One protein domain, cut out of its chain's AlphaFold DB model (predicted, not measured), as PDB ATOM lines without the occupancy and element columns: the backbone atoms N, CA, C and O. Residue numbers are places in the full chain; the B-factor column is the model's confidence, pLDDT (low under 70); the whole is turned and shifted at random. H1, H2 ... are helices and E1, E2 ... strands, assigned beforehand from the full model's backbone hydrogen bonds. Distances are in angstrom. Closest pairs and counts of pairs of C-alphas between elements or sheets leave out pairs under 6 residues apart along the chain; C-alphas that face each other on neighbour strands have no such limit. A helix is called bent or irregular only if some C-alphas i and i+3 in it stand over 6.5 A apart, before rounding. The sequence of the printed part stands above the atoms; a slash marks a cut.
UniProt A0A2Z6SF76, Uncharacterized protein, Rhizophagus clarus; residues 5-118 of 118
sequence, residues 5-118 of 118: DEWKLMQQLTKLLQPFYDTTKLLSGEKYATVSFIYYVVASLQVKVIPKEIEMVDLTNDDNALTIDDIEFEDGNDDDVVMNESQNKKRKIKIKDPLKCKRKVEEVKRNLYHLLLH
ATOM      1  N   ASP A   5     100.478   2.614  21.937       86.62
ATOM      2  CA  ASP A   5      99.825   3.528  20.996       86.62
ATOM      3  C   ASP A   5      98.397   3.893  21.423       86.62
ATOM      4  O   ASP A   5      97.993   5.051  21.301       86.62
ATOM      5  N   GLU A   6      97.645   2.937  21.972       87.06
ATOM      6  CA  GLU A   6      96.288   3.158  22.479       87.06
ATOM      7  C   GLU A   6      96.321   4.009  23.749       87.06
ATOM      8  O   GLU A   6      95.537   4.947  23.898       87.06
ATOM      9  N   TRP A   7      97.280   3.745  24.641       90.69
ATOM     10  CA  TRP A   7      97.479   4.554  25.842       90.69
ATOM     11  C   TRP A   7      97.838   6.001  25.497       90.69
ATOM     12  O   TRP A   7      97.261   6.952  26.035       90.69
ATOM     13  N   LYS A   8      98.753   6.185  24.541       91.38
ATOM     14  CA  LYS A   8      99.142   7.501  24.034       91.38
ATOM     15  C   LYS A   8      97.964   8.224  23.384       91.38
ATOM     16  O   LYS A   8      97.777   9.415  23.638       91.38
ATOM     17  N   LEU A   9      97.156   7.514  22.594       90.75
ATOM     18  CA  LEU A   9      95.940   8.062  22.000       90.75
ATOM     19  C   LEU A   9      94.967   8.538  23.084       90.75
ATOM     20  O   LEU A   9      94.497   9.671  23.010       90.75
ATOM     21  N   MET A  10      94.714   7.729  24.117       90.75
ATOM     22  CA  MET A  10      93.850   8.129  25.230       90.75
ATOM     23  C   MET A  10      94.357   9.399  25.911       90.75
ATOM     24  O   MET A  10      93.591  10.342  26.076       90.75
ATOM     25  N   GLN A  11      95.653   9.488  26.224       93.06
ATOM     26  CA  GLN A  11      96.228  10.695  26.826       93.06
ATOM     27  C   GLN A  11      96.051  11.940  25.945       93.06
ATOM     28  O   GLN A  11      95.816  13.039  26.454       93.06
ATOM     29  N   GLN A  12      96.183  11.794  24.624       92.81
ATOM     30  CA  GLN A  12      95.961  12.890  23.681       92.81
ATOM     31  C   GLN A  12      94.486  13.297  23.624       92.81
ATOM     32  O   GLN A  12      94.193  14.492  23.652       92.81
ATOM     33  N   LEU A  13      93.568  12.329  23.595       92.81
ATOM     34  CA  LEU A  13      92.126  12.577  23.598       92.81
ATOM     35  C   LEU A  13      91.661  13.218  24.908       92.81
ATOM     36  O   LEU A  13      90.908  14.183  24.864       92.81
ATOM     37  N   THR A  14      92.163  12.775  26.062       93.81
ATOM     38  CA  THR A  14      91.865  13.407  27.356       93.81
ATOM     39  C   THR A  14      92.271  14.877  27.349       93.81
ATOM     40  O   THR A  14      91.475  15.737  27.709       93.81
ATOM     41  N   LYS A  15      93.481  15.197  26.868       93.25
ATOM     42  CA  LYS A  15      93.939  16.591  26.753       93.25
ATOM     43  C   LYS A  15      93.090  17.408  25.778       93.25
ATOM     44  O   LYS A  15      92.845  18.583  26.036       93.25
ATOM     45  N   LEU A  16      92.655  16.804  24.671       92.50
ATOM     46  CA  LEU A  16      91.802  17.453  23.672       92.50
ATOM     47  C   LEU A  16      90.397  17.750  24.217       92.50
ATOM     48  O   LEU A  16      89.853  18.812  23.930       92.50
ATOM     49  N   LEU A  17      89.823  16.825  24.989       93.06
ATOM     50  CA  LEU A  17      88.460  16.913  25.520       93.06
ATOM     51  C   LEU A  17      88.372  17.688  26.842       93.06
ATOM     52  O   LEU A  17      87.294  18.170  27.183       93.06
ATOM     53  N   GLN A  18      89.483  17.871  27.562       93.69
ATOM     54  CA  GLN A  18      89.522  18.609  28.831       93.69
ATOM     55  C   GLN A  18      88.831  19.988  28.765       93.69
ATOM     56  O   GLN A  18      87.992  20.257  29.623       93.69
ATOM     57  N   PRO A  19      89.074  20.843  27.747       91.25
ATOM     58  CA  PRO A  19      88.400  22.136  27.650       91.25
ATOM     59  C   PRO A  19      86.877  22.022  27.547       91.25
ATOM     60  O   PRO A  19      86.176  22.882  28.067       91.25
ATOM     61  N   PHE A  20      86.366  20.972  26.897       90.81
ATOM     62  CA  PHE A  20      84.929  20.737  26.775       90.81
ATOM     63  C   PHE A  20      84.330  20.336  28.117       90.81
ATOM     64  O   PHE A  20      83.289  20.866  28.486       90.81
ATOM     65  N   TYR A  21      85.004  19.458  28.863       91.56
ATOM     66  CA  TYR A  21      84.592  19.095  30.218       91.56
ATOM     67  C   TYR A  21      84.563  20.313  31.150       91.56
ATOM     68  O   TYR A  21      83.577  20.533  31.851       91.56
ATOM     69  N   ASP A  22      85.617  21.130  31.137       90.31
ATOM     70  CA  ASP A  22      85.693  22.322  31.986       90.31
ATOM     71  C   ASP A  22      84.565  23.308  31.646       90.31
ATOM     72  O   ASP A  22      83.907  23.851  32.536       90.31
ATOM     73  N   THR A  23      84.296  23.491  30.352       88.88
ATOM     74  CA  THR A  23      83.204  24.326  29.854       88.88
ATOM     75  C   THR A  23      81.828  23.793  30.250       88.88
ATOM     76  O   THR A  23      81.008  24.560  30.752       88.88
ATOM     77  N   THR A  24      81.536  22.509  30.034       87.69
ATOM     78  CA  THR A  24      80.218  21.948  30.369       87.69
ATOM     79  C   THR A  24      79.996  21.928  31.871       87.69
ATOM     80  O   THR A  24      78.894  22.222  32.326       87.69
ATOM     81  N   LYS A  25      81.048  21.685  32.657       89.31
ATOM     82  CA  LYS A  25      81.009  21.799  34.114       89.31
ATOM     83  C   LYS A  25      80.685  23.224  34.556       89.31
ATOM     84  O   LYS A  25      79.796  23.393  35.388       89.31
ATOM     85  N   LEU A  26      81.349  24.229  33.977       87.12
ATOM     86  CA  LEU A  26      81.059  25.641  34.235       87.12
ATOM     87  C   LEU A  26      79.595  25.962  33.910       87.12
ATOM     88  O   LEU A  26      78.871  26.440  34.776       87.12
ATOM     89  N   LEU A  27      79.138  25.627  32.701       86.00
ATOM     90  CA  LEU A  27      77.770  25.905  32.253       86.00
ATOM     91  C   LEU A  27      76.707  25.145  33.058       86.00
ATOM     92  O   LEU A  27      75.640  25.693  33.300       86.00
ATOM     93  N   SER A  28      76.991  23.922  33.516       82.25
ATOM     94  CA  SER A  28      76.074  23.162  34.380       82.25
ATOM     95  C   SER A  28      75.913  23.772  35.775       82.25
ATOM     96  O   SER A  28      74.900  23.543  36.434       82.25
ATOM     97  N   GLY A  29      76.916  24.527  36.239       78.75
ATOM     98  CA  GLY A  29      76.885  25.215  37.528       78.75
ATOM     99  C   GLY A  29      76.104  26.530  37.488       78.75
ATOM    100  O   GLY A  29      75.647  27.006  38.527       78.75
ATOM    101  N   GLU A  30      75.919  27.101  36.298       74.88
ATOM    102  CA  GLU A  30      75.246  28.378  36.096       74.88
ATOM    103  C   GLU A  30      73.733  28.185  35.935       74.88
ATOM    104  O   GLU A  30      73.258  27.579  34.977       74.88
ATOM    105  N   LYS A  31      72.935  28.764  36.842       75.06
ATOM    106  CA  LYS A  31      71.461  28.707  36.749       75.06
ATOM    107  C   LYS A  31      70.889  29.493  35.558       75.06
ATOM    108  O   LYS A  31      69.753  29.237  35.172       75.06
ATOM    109  N   TYR A  32      71.645  30.447  35.002       72.81
ATOM    110  CA  TYR A  32      71.189  31.373  33.955       72.81
ATOM    111  C   TYR A  32      72.317  31.746  32.980       72.81
ATOM    112  O   TYR A  32      72.647  32.922  32.811       72.81
ATOM    113  N   ALA A  33      72.928  30.755  32.325       81.50
ATOM    114  CA  ALA A  33      73.877  31.033  31.249       81.50
ATOM    115  C   ALA A  33      73.177  31.814  30.118       81.50
ATOM    116  O   ALA A  33      72.231  31.327  29.497       81.50
ATOM    117  N   THR A  34      73.617  33.049  29.860       87.69
ATOM    118  CA  THR A  34      73.050  33.871  28.781       87.69
ATOM    119  C   THR A  34      73.517  33.364  27.419       87.69
ATOM    120  O   THR A  34      74.636  32.869  27.281       87.69
ATOM    121  N   VAL A  35      72.695  33.545  26.382       86.06
ATOM    122  CA  VAL A  35      73.048  33.165  25.001       86.06
ATOM    123  C   VAL A  35      74.365  33.816  24.563       86.06
ATOM    124  O   VAL A  35      75.209  33.160  23.962       86.06
ATOM    125  N   SER A  36      74.586  35.082  24.923       89.12
ATOM    126  CA  SER A  36      75.831  35.802  24.624       89.12
ATOM    127  C   SER A  36      77.054  35.160  25.286       89.12
ATOM    128  O   SER A  36      78.108  35.056  24.661       89.12
ATOM    129  N   PHE A  37      76.917  34.700  26.532       86.50
ATOM    130  CA  PHE A  37      77.983  33.991  27.234       86.50
ATOM    131  C   PHE A  37      78.256  32.618  26.612       86.50
ATOM    132  O   PHE A  37      79.410  32.277  26.365       86.50
ATOM    133  N   ILE A  38      77.206  31.862  26.276       87.56
ATOM    134  CA  ILE A  38      77.334  30.569  25.589       87.56
ATOM    135  C   ILE A  38      78.054  30.744  24.245       87.56
ATOM    136  O   ILE A  38      78.987  30.000  23.960       87.56
ATOM    137  N   TYR A  39      77.692  31.759  23.455       88.62
ATOM    138  CA  TYR A  39      78.341  32.036  22.171       88.62
ATOM    139  C   TYR A  39      79.839  32.330  22.331       88.62
ATOM    140  O   TYR A  39      80.666  31.776  21.605       88.62
ATOM    141  N   TYR A  40      80.208  33.146  23.325       88.75
ATOM    142  CA  TYR A  40      81.611  33.412  23.652       88.75
ATOM    143  C   TYR A  40      82.370  32.126  24.010       88.75
ATOM    144  O   TYR A  40      83.482  31.887  23.535       88.75
ATOM    145  N   VAL A  41      81.753  31.272  24.825       89.31
ATOM    146  CA  VAL A  41      82.327  29.994  25.244       89.31
ATOM    147  C   VAL A  41      82.512  29.048  24.051       89.31
ATOM    148  O   VAL A  41      83.598  28.489  23.893       89.31
ATOM    149  N   VAL A  42      81.517  28.921  23.169       88.88
ATOM    150  CA  VAL A  42      81.601  28.119  21.936       88.88
ATOM    151  C   VAL A  42      82.721  28.627  21.026       88.88
ATOM    152  O   VAL A  42      83.575  27.838  20.618       88.88
ATOM    153  N   ALA A  43      82.805  29.938  20.789       88.12
ATOM    154  CA  ALA A  43      83.884  30.539  20.004       88.12
ATOM    155  C   ALA A  43      85.269  30.252  20.617       88.12
ATOM    156  O   ALA A  43      86.230  29.944  19.909       88.12
ATOM    157  N   SER A  44      85.381  30.277  21.949       88.81
ATOM    158  CA  SER A  44      86.633  29.937  22.636       88.81
ATOM    159  C   SER A  44      87.030  28.462  22.468       88.81
ATOM    160  O   SER A  44      88.221  28.150  22.376       88.81
ATOM    161  N   LEU A  45      86.053  27.548  22.394       90.38
ATOM    162  CA  LEU A  45      86.286  26.127  22.131       90.38
ATOM    163  C   LEU A  45      86.705  25.887  20.681       90.38
ATOM    164  O   LEU A  45      87.650  25.130  20.457       90.38
ATOM    165  N   GLN A  46      86.082  26.575  19.717       87.19
ATOM    166  CA  GLN A  46      86.436  26.485  18.296       87.19
ATOM    167  C   GLN A  46      87.931  26.739  18.086       87.19
ATOM    168  O   GLN A  46      88.607  25.927  17.457       87.19
ATOM    169  N   VAL A  47      88.473  27.804  18.694       86.44
ATOM    170  CA  VAL A  47      89.902  28.162  18.597       86.44
ATOM    171  C   VAL A  47      90.818  27.040  19.100       86.44
ATOM    172  O   VAL A  47      91.885  26.803  18.533       86.44
ATOM    173  N   LYS A  48      90.400  26.297  20.130       86.81
ATOM    174  CA  LYS A  48      91.181  25.183  20.692       86.81
ATOM    175  C   LYS A  48      91.190  23.951  19.780       86.81
ATOM    176  O   LYS A  48      92.150  23.176  19.815       86.81
ATOM    177  N   VAL A  49      90.164  23.779  18.944       88.06
ATOM    178  CA  VAL A  49      90.013  22.613  18.059       88.06
ATOM    179  C   VAL A  49      90.241  22.895  16.574       88.06
ATOM    180  O   VAL A  49      90.054  21.988  15.772       88.06
ATOM    181  N   ILE A  50      90.766  24.066  16.189       84.62
ATOM    182  CA  ILE A  50      91.082  24.371  14.780       84.62
ATOM    183  C   ILE A  50      91.994  23.277  14.176       84.62
ATOM    184  O   ILE A  50      93.105  23.044  14.688       84.62
ATOM    185  N   PRO A  51      91.548  22.564  13.125       80.50
ATOM    186  CA  PRO A  51      92.356  21.548  12.466       80.50
ATOM    187  C   PRO A  51      93.459  22.198  11.616       80.50
ATOM    188  O   PRO A  51      93.341  23.340  11.186       80.50
ATOM    189  N   LYS A  52      94.558  21.470  11.375       75.62
ATOM    190  CA  LYS A  52      95.662  21.961  10.522       75.62
ATOM    191  C   LYS A  52      95.273  22.055   9.041       75.62
ATOM    192  O   LYS A  52      95.824  22.880   8.327       75.62
ATOM    193  N   GLU A  53      94.339  21.213   8.611       71.88
ATOM    194  CA  GLU A  53      93.774  21.165   7.263       71.88
ATOM    195  C   GLU A  53      92.248  21.213   7.410       71.88
ATOM    196  O   GLU A  53      91.677  20.442   8.190       71.88
ATOM    197  N   ILE A  54      91.600  22.148   6.714       63.22
ATOM    198  CA  ILE A  54      90.143  22.308   6.729       63.22
ATOM    199  C   ILE A  54      89.590  21.525   5.535       63.22
ATOM    200  O   ILE A  54      89.477  22.049   4.432       63.22
ATOM    201  N   GLU A  55      89.274  20.253   5.755       62.16
ATOM    202  CA  GLU A  55      88.445  19.464   4.838       62.16
ATOM    203  C   GLU A  55      86.997  19.527   5.338       62.16
ATOM    204  O   GLU A  55      86.759  19.312   6.531       62.16
ATOM    205  N   MET A  56      86.032  19.837   4.463       58.59
ATOM    206  CA  MET A  56      84.607  19.764   4.810       58.59
ATOM    207  C   MET A  56      84.226  18.302   5.053       58.59
ATOM    208  O   MET A  56      84.323  17.478   4.146       58.59
ATOM    209  N   VAL A  57      83.814  17.984   6.280       60.94
ATOM    210  CA  VAL A  57      83.266  16.672   6.634       60.94
ATOM    211  C   VAL A  57      81.751  16.802   6.602       60.94
ATOM    212  O   VAL A  57      81.196  17.628   7.322       60.94
ATOM    213  N   ASP A  58      81.086  16.003   5.770       58.06
ATOM    214  CA  ASP A  58      79.631  15.886   5.819       58.06
ATOM    215  C   ASP A  58      79.236  15.122   7.090       58.06
ATOM    216  O   ASP A  58      79.502  13.924   7.222       58.06
ATOM    217  N   LEU A  59      78.666  15.848   8.052       58.69
ATOM    218  CA  LEU A  59      78.157  15.313   9.317       58.69
ATOM    219  C   LEU A  59      76.658  14.983   9.255       58.69
ATOM    220  O   LEU A  59      76.112  14.497  10.239       58.69
ATOM    221  N   THR A  60      75.984  15.261   8.131       57.28
ATOM    222  CA  THR A  60      74.555  14.942   7.941       57.28
ATOM    223  C   THR A  60      74.329  13.513   7.459       57.28
ATOM    224  O   THR A  60      73.211  13.007   7.519       57.28
ATOM    225  N   ASN A  61      75.396  12.848   7.011       57.06
ATOM    226  CA  ASN A  61      75.368  11.443   6.655       57.06
ATOM    227  C   ASN A  61      75.464  10.587   7.931       57.06
ATOM    228  O   ASN A  61      76.452  10.684   8.664       57.06
ATOM    229  N   ASP A  62      74.463   9.735   8.171       52.69
ATOM    230  CA  ASP A  62      74.330   8.872   9.365       52.69
ATOM    231  C   ASP A  62      75.595   8.035   9.633       52.69
ATOM    232  O   ASP A  62      75.971   7.775  10.771       52.69
ATOM    233  N   ASP A  63      76.335   7.686   8.576       53.41
ATOM    234  CA  ASP A  63      77.586   6.934   8.682       53.41
ATOM    235  C   ASP A  63      78.712   7.658   9.447       53.41
ATOM    236  O   ASP A  63      79.626   6.992   9.957       53.41
ATOM    237  N   ASN A  64      78.645   8.990   9.528       50.81
ATOM    238  CA  ASN A  64      79.618   9.855  10.195       50.81
ATOM    239  C   ASN A  64      79.120  10.373  11.557       50.81
ATOM    240  O   ASN A  64      79.893  11.011  12.281       50.81
ATOM    241  N   ALA A  65      77.859  10.110  11.916       53.50
ATOM    242  CA  ALA A  65      77.291  10.495  13.199       53.50
ATOM    243  C   ALA A  65      77.875   9.626  14.328       53.50
ATOM    244  O   ALA A  65      78.001   8.407  14.215       53.50
ATOM    245  N   LEU A  66      78.258  10.256  15.442       53.69
ATOM    246  CA  LEU A  66      78.690   9.556  16.657       53.69
ATOM    247  C   LEU A  66      77.459   9.110  17.462       53.69
ATOM    248  O   LEU A  66      77.204   9.629  18.548       53.69
ATOM    249  N   THR A  67      76.678   8.172  16.932       52.97
ATOM    250  CA  THR A  67      75.571   7.542  17.661       52.97
ATOM    251  C   THR A  67      76.112   6.365  18.472       52.97
ATOM    252  O   THR A  67      76.518   5.330  17.949       52.97
ATOM    253  N   ILE A  68      76.176   6.538  19.796       56.66
ATOM    254  CA  ILE A  68      76.617   5.475  20.718       56.66
ATOM    255  C   ILE A  68      75.601   4.318  20.721       56.66
ATOM    256  O   ILE A  68      75.988   3.165  20.902       56.66
ATOM    257  N   ASP A  69      74.329   4.618  20.447       57.75
ATOM    258  CA  ASP A  69      73.217   3.661  20.463       57.75
ATOM    259  C   ASP A  69      73.298   2.590  19.351       57.75
ATOM    260  O   ASP A  69      72.653   1.545  19.454       57.75
ATOM    261  N   ASP A  70      74.139   2.797  18.329       58.97
ATOM    262  CA  ASP A  70      74.323   1.877  17.195       58.97
ATOM    263  C   ASP A  70      75.540   0.939  17.342       58.97
ATOM    264  O   ASP A  70      75.899   0.216  16.401       58.97
ATOM    265  N   ILE A  71      76.207   0.950  18.503       63.72
ATOM    266  CA  ILE A  71      77.429   0.178  18.758       63.72
ATOM    267  C   ILE A  71      77.131  -1.005  19.686       63.72
ATOM    268  O   ILE A  71      76.816  -0.830  20.860       63.72
ATOM    269  N   GLU A  72      77.318  -2.224  19.171       68.12
ATOM    270  CA  GLU A  72      77.323  -3.456  19.968       68.12
ATOM    271  C   GLU A  72      78.751  -4.000  20.087       68.12
ATOM    272  O   GLU A  72      79.502  -4.085  19.106       68.12
ATOM    273  N   PHE A  73      79.135  -4.364  21.308       67.62
ATOM    274  CA  PHE A  73      80.439  -4.945  21.605       67.62
ATOM    275  C   PHE A  73      80.319  -6.465  21.638       67.62
ATOM    276  O   PHE A  73      79.586  -7.008  22.459       67.62
ATOM    277  N   GLU A  74      81.054  -7.153  20.768       68.06
ATOM    278  CA  GLU A  74      81.134  -8.612  20.818       68.06
ATOM    279  C   GLU A  74      82.229  -9.015  21.809       68.06
ATOM    280  O   GLU A  74      83.425  -8.864  21.526       68.06
ATOM    281  N   ASP A  75      81.833  -9.537  22.975       56.53
ATOM    282  CA  ASP A  75      82.747 -10.319  23.800       56.53
ATOM    283  C   ASP A  75      82.763 -11.736  23.237       56.53
ATOM    284  O   ASP A  75      81.741 -12.413  23.162       56.53
ATOM    285  N   GLY A  76      83.907 -12.144  22.696       58.91
ATOM    286  CA  GLY A  76      83.976 -13.371  21.918       58.91
ATOM    287  C   GLY A  76      83.723 -14.595  22.789       58.91
ATOM    288  O   GLY A  76      84.696 -15.058  23.390       58.91
ATOM    289  N   ASN A  77      82.470 -15.070  22.820       56.81
ATOM    290  CA  ASN A  77      82.020 -16.444  22.557       56.81
ATOM    291  C   ASN A  77      80.484 -16.603  22.734       56.81
ATOM    292  O   ASN A  77      80.068 -17.403  23.565       56.81
ATOM    293  N   ASP A  78      79.650 -15.895  21.966       51.56
ATOM    294  CA  ASP A  78      78.203 -16.182  21.907       51.56
ATOM    295  C   ASP A  78      77.827 -16.670  20.501       51.56
ATOM    296  O   ASP A  78      77.505 -15.894  19.603       51.56
ATOM    297  N   ASP A  79      77.900 -17.991  20.324       54.56
ATOM    298  CA  ASP A  79      77.358 -18.724  19.169       54.56
ATOM    299  C   ASP A  79      75.827 -18.906  19.253       54.56
ATOM    300  O   ASP A  79      75.251 -19.635  18.453       54.56
ATOM    301  N   ASP A  80      75.135 -18.219  20.165       50.38
ATOM    302  CA  ASP A  80      73.678 -18.259  20.259       50.38
ATOM    303  C   ASP A  80      73.109 -16.864  20.550       50.38
ATOM    304  O   ASP A  80      73.383 -16.272  21.588       50.38
ATOM    305  N   VAL A  81      72.275 -16.364  19.628       43.00
ATOM    306  CA  VAL A  81      70.909 -15.843  19.862       43.00
ATOM    307  C   VAL A  81      70.505 -14.841  18.764       43.00
ATOM    308  O   VAL A  81      70.912 -13.686  18.722       43.00
ATOM    309  N   VAL A  82      69.618 -15.359  17.909       38.66
ATOM    310  CA  VAL A  82      68.432 -14.728  17.303       38.66
ATOM    311  C   VAL A  82      68.648 -13.476  16.445       38.66
ATOM    312  O   VAL A  82      68.679 -12.338  16.904       38.66
ATOM    313  N   MET A  83      68.607 -13.725  15.134       46.19
ATOM    314  CA  MET A  83      68.205 -12.757  14.117       46.19
ATOM    315  C   MET A  83      66.805 -12.225  14.450       46.19
ATOM    316  O   MET A  83      65.816 -12.921  14.236       46.19
ATOM    317  N   ASN A  84      66.710 -10.993  14.942       42.78
ATOM    318  CA  ASN A  84      65.491 -10.209  14.801       42.78
ATOM    319  C   ASN A  84      65.755  -9.105  13.782       42.78
ATOM    320  O   ASN A  84      66.459  -8.129  14.037       42.78
ATOM    321  N   GLU A  85      65.195  -9.316  12.594       49.62
ATOM    322  CA  GLU A  85      65.079  -8.341  11.522       49.62
ATOM    323  C   GLU A  85      64.211  -7.173  11.992       49.62
ATOM    324  O   GLU A  85      62.986  -7.254  11.959       49.62
ATOM    325  N   SER A  86      64.839  -6.085  12.440       49.84
ATOM    326  CA  SER A  86      64.376  -4.703  12.259       49.84
ATOM    327  C   SER A  86      65.366  -3.731  12.906       49.84
ATOM    328  O   SER A  86      65.740  -3.909  14.058       49.84
ATOM    329  N   GLN A  87      65.666  -2.655  12.173       43.16
ATOM    330  CA  GLN A  87      66.362  -1.425  12.589       43.16
ATOM    331  C   GLN A  87      67.897  -1.454  12.496       43.16
ATOM    332  O   GLN A  87      68.552  -2.245  13.156       43.16
ATOM    333  N   ASN A  88      68.404  -0.566  11.626       47.16
ATOM    334  CA  ASN A  88      69.773  -0.081  11.415       47.16
ATOM    335  C   ASN A  88      70.935  -1.040  11.709       47.16
ATOM    336  O   ASN A  88      71.131  -1.537  12.808       47.16
ATOM    337  N   LYS A  89      71.773  -1.251  10.691       49.47
ATOM    338  CA  LYS A  89      72.956  -2.117  10.705       49.47
ATOM    339  C   LYS A  89      73.957  -1.679  11.791       49.47
ATOM    340  O   LYS A  89      74.896  -0.942  11.501       49.47
ATOM    341  N   LYS A  90      73.758  -2.143  13.026       57.94
ATOM    342  CA  LYS A  90      74.626  -1.854  14.171       57.94
ATOM    343  C   LYS A  90      76.054  -2.296  13.878       57.94
ATOM    344  O   LYS A  90      76.297  -3.384  13.342       57.94
ATOM    345  N   ARG A  91      77.020  -1.434  14.194       61.66
ATOM    346  CA  ARG A  91      78.442  -1.702  13.948       61.66
ATOM    347  C   ARG A  91      78.970  -2.569  15.090       61.66
ATOM    348  O   ARG A  91      79.055  -2.117  16.227       61.66
ATOM    349  N   LYS A  92      79.342  -3.811  14.774       66.00
ATOM    350  CA  LYS A  92      79.957  -4.755  15.719       66.00
ATOM    351  C   LYS A  92      81.440  -4.434  15.894       66.00
ATOM    352  O   LYS A  92      82.198  -4.483  14.921       66.00
ATOM    353  N   ILE A  93      81.859  -4.099  17.115       66.50
ATOM    354  CA  ILE A  93      83.265  -3.809  17.440       66.50
ATOM    355  C   ILE A  93      83.877  -5.004  18.170       66.50
ATOM    356  O   ILE A  93      83.428  -5.383  19.252       66.50
ATOM    357  N   LYS A  94      84.949  -5.563  17.600       72.44
ATOM    358  CA  LYS A  94      85.764  -6.597  18.246       72.44
ATOM    359  C   LYS A  94      86.774  -5.941  19.179       72.44
ATOM    360  O   LYS A  94      87.746  -5.351  18.722       72.44
ATOM    361  N   ILE A  95      86.566  -6.075  20.487       68.94
ATOM    362  CA  ILE A  95      87.446  -5.477  21.510       68.94
ATOM    363  C   ILE A  95      88.839  -6.138  21.528       68.94
ATOM    364  O   ILE A  95      89.816  -5.532  21.959       68.94
ATOM    365  N   LYS A  96      88.946  -7.390  21.063       71.06
ATOM    366  CA  LYS A  96      90.194  -8.174  21.106       71.06
ATOM    367  C   LYS A  96      91.238  -7.715  20.076       71.06
ATOM    368  O   LYS A  96      92.416  -8.024  20.253       71.06
ATOM    369  N   ASP A  97      90.828  -6.983  19.041       76.88
ATOM    370  CA  ASP A  97      91.724  -6.506  17.989       76.88
ATOM    371  C   ASP A  97      92.289  -5.116  18.348       76.88
ATOM    372  O   ASP A  97      91.511  -4.209  18.651       76.88
ATOM    373  N   PRO A  98      93.621  -4.906  18.291       71.38
ATOM    374  CA  PRO A  98      94.240  -3.606  18.546       71.38
ATOM    375  C   PRO A  98      93.652  -2.482  17.693       71.38
ATOM    376  O   PRO A  98      93.524  -2.610  16.469       71.38
ATOM    377  N   LEU A  99      93.370  -1.331  18.307       77.12
ATOM    378  CA  LEU A  99      92.826  -0.194  17.578       77.12
ATOM    379  C   LEU A  99      93.888   0.441  16.669       77.12
ATOM    380  O   LEU A  99      94.988   0.814  17.085       77.12
ATOM    381  N   LYS A 100      93.514   0.701  15.412       81.69
ATOM    382  CA  LYS A 100      94.324   1.521  14.504       81.69
ATOM    383  C   LYS A 100      94.284   2.994  14.936       81.69
ATOM    384  O   LYS A 100      93.437   3.765  14.493       81.69
ATOM    385  N   CYS A 101      95.248   3.393  15.763       83.38
ATOM    386  CA  CYS A 101      95.305   4.718  16.396       83.38
ATOM    387  C   CYS A 101      95.748   5.866  15.465       83.38
ATOM    388  O   CYS A 101      95.643   7.046  15.808       83.38
ATOM    389  N   LYS A 102      96.260   5.550  14.270       86.12
ATOM    390  CA  LYS A 102      96.816   6.543  13.340       86.12
ATOM    391  C   LYS A 102      95.754   7.565  12.907       86.12
ATOM    392  O   LYS A 102      94.725   7.189  12.360       86.12
ATOM    393  N   ARG A 103      96.067   8.857  13.070       84.06
ATOM    394  CA  ARG A 103      95.237  10.027  12.702       84.06
ATOM    395  C   ARG A 103      93.904  10.173  13.461       84.06
ATOM    396  O   ARG A 103      93.088  11.015  13.086       84.06
ATOM    397  N   LYS A 104      93.675   9.385  14.521       87.75
ATOM    398  CA  LYS A 104      92.412   9.403  15.278       87.75
ATOM    399  C   LYS A 104      92.189  10.693  16.066       87.75
ATOM    400  O   LYS A 104      91.063  11.173  16.133       87.75
ATOM    401  N   VAL A 105      93.248  11.307  16.592       88.38
ATOM    402  CA  VAL A 105      93.146  12.611  17.274       88.38
ATOM    403  C   VAL A 105      92.726  13.702  16.293       88.38
ATOM    404  O   VAL A 105      91.871  14.524  16.605       88.38
ATOM    405  N   GLU A 106      93.306  13.710  15.096       88.62
ATOM    406  CA  GLU A 106      92.991  14.676  14.048       88.62
ATOM    407  C   GLU A 106      91.565  14.499  13.521       88.62
ATOM    408  O   GLU A 106      90.911  15.490  13.217       88.62
ATOM    409  N   GLU A 107      91.084  13.257  13.428       87.56
ATOM    410  CA  GLU A 107      89.694  12.928  13.083       87.56
ATOM    411  C   GLU A 107      88.715  13.506  14.111       87.56
ATOM    412  O   GLU A 107      87.851  14.300  13.748       87.56
ATOM    413  N   VAL A 108      88.922  13.220  15.400       88.62
ATOM    414  CA  VAL A 108      88.095  13.775  16.484       88.62
ATOM    415  C   VAL A 108      88.152  15.301  16.488       88.62
ATOM    416  O   VAL A 108      87.123  15.960  16.600       88.62
ATOM    417  N   LYS A 109      89.340  15.883  16.307       89.31
ATOM    418  CA  LYS A 109      89.523  17.337  16.269       89.31
ATOM    419  C   LYS A 109      88.757  17.990  15.110       89.31
ATOM    420  O   LYS A 109      88.111  19.010  15.330       89.31
ATOM    421  N   ARG A 110      88.791  17.403  13.906       87.19
ATOM    422  CA  ARG A 110      87.999  17.877  12.756       87.19
ATOM    423  C   ARG A 110      86.501  17.789  13.034       87.19
ATOM    424  O   ARG A 110      85.800  18.767  12.808       87.19
ATOM    425  N   ASN A 111      86.032  16.662  13.566       86.31
ATOM    426  CA  ASN A 111      84.612  16.472  13.863       86.31
ATOM    427  C   ASN A 111      84.123  17.486  14.907       86.31
ATOM    428  O   ASN A 111      83.102  18.130  14.696       86.31
ATOM    429  N   LEU A 112      84.886  17.700  15.985       89.12
ATOM    430  CA  LEU A 112      84.571  18.712  16.998       89.12
ATOM    431  C   LEU A 112      84.535  20.127  16.414       89.12
ATOM    432  O   LEU A 112      83.658  20.906  16.763       89.12
ATOM    433  N   TYR A 113      85.475  20.470  15.531       87.75
ATOM    434  CA  TYR A 113      85.492  21.778  14.879       87.75
ATOM    435  C   TYR A 113      84.241  22.007  14.023       87.75
ATOM    436  O   TYR A 113      83.600  23.046  14.153       87.75
ATOM    437  N   HIS A 114      83.858  21.022  13.206       84.25
ATOM    438  CA  HIS A 114      82.656  21.097  12.371       84.25
ATOM    439  C   HIS A 114      81.367  21.159  13.197       84.25
ATOM    440  O   HIS A 114      80.491  21.959  12.886       84.25
ATOM    441  N   LEU A 115      81.277  20.400  14.294       83.62
ATOM    442  CA  LEU A 115      80.131  20.444  15.212       83.62
ATOM    443  C   LEU A 115      79.964  21.791  15.919       83.62
ATOM    444  O   LEU A 115      78.859  22.130  16.311       83.62
ATOM    445  N   LEU A 116      81.048  22.541  16.120       85.56
ATOM    446  CA  LEU A 116      80.967  23.866  16.730       85.56
ATOM    447  C   LEU A 116      80.640  24.966  15.711       85.56
ATOM    448  O   LEU A 116      80.366  26.086  16.134       85.56
ATOM    449  N   LEU A 117      80.736  24.700  14.403       79.19
ATOM    450  CA  LEU A 117      80.402  25.657  13.339       79.19
ATOM    451  C   LEU A 117      78.908  25.678  12.985       79.19
ATOM    452  O   LEU A 117      78.438  26.697  12.478       79.19
ATOM    453  N   HIS A 118      78.209  24.565  13.213       58.62
ATOM    454  CA  HIS A 118      76.771  24.397  12.989       58.62
ATOM    455  C   HIS A 118      75.971  24.650  14.269       58.62
ATOM    456  O   HIS A 118      74.835  25.156  14.133       58.62
TER     457      HIS A 118
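Overview. This is residues 5 to 118 of the 118 residues of an uncharacterized protein of Rhizophagus clarus (UniProt A0A2Z6SF76). A loose group of three aligned helices, with H3 beside both H2 and arm H1a of the bent H1, makes one end of an elongated model, and a small two-strand sheet with a wide loop makes the other. Residues 77 to 86 of that loop stick out. The printed part has 114 residues, in the order H1, H2, E1, E2, H3, and is mostly helix; the sheet, E1 beside E2, is parallel. The whole is loose, with a radius of gyration of the C-alphas of 18.1 A and spans of 54 by 33 by 29 A.

Arrangement. E1, residues 71 to 74, and E2, residues 91 to 94, are parallel neighbours at 34 degrees, with N 93 and O 72 within hydrogen-bond range at 3.1 A. H3, residues 104 to 117, is apart from E1. H3 touches H2, residues 35 to 49, opposite ways at a shallow tilt of 27 degrees; the closest C-alphas, of Val 49 and Tyr 113, are 5.6 A apart. H1, residues 5 to 29, was assigned as one helix by its hydrogen bonds but is bent, C-alphas 16 and 19 being 7.0 A apart; its arms H1a, residues 5 to 16, and H1b, residues 19 to 29, stand at a steep tilt of 46 degrees. With residues 104 to 109 alone, H3 touches H1a, the same way at a shallow tilt of 24 degrees; the closest C-alphas, of Leu 13 and Val 105, are 6.4 A apart. H1b and H2 form a helical hairpin and only just touch, with 3 pairs of C-alphas within 8 A, through residues 41 to 45 of H2 alone; the closest C-alphas, of Pro 19 and Leu 45, are 7.1 A apart. Every O i to N i+4 pair is within hydrogen-bond range in H1a, H1b and H3; in H2, 10 of 11 are.

Along the chain. H1a begins at C-alpha 5, (99.825, 3.528, 20.996), and measures 16.3 A from first to last C-alpha; H1b measures 15.5 A, H2 21.2 A, and E1 and E2 9.8 A each. H3, 20.3 A, ends at C-alpha 117, (80.402, 25.657, 13.339).

Size, cuts and confidence. The C-alphas farthest apart, of Ser 36 and Asp 79, are 54.8 A apart. The printed part has no cut; the links H2 to E1 and E1 to E2 are long. Mean pLDDT of the printed part is 74.9, and residues 54 to 93, 95 and 118 are under 70.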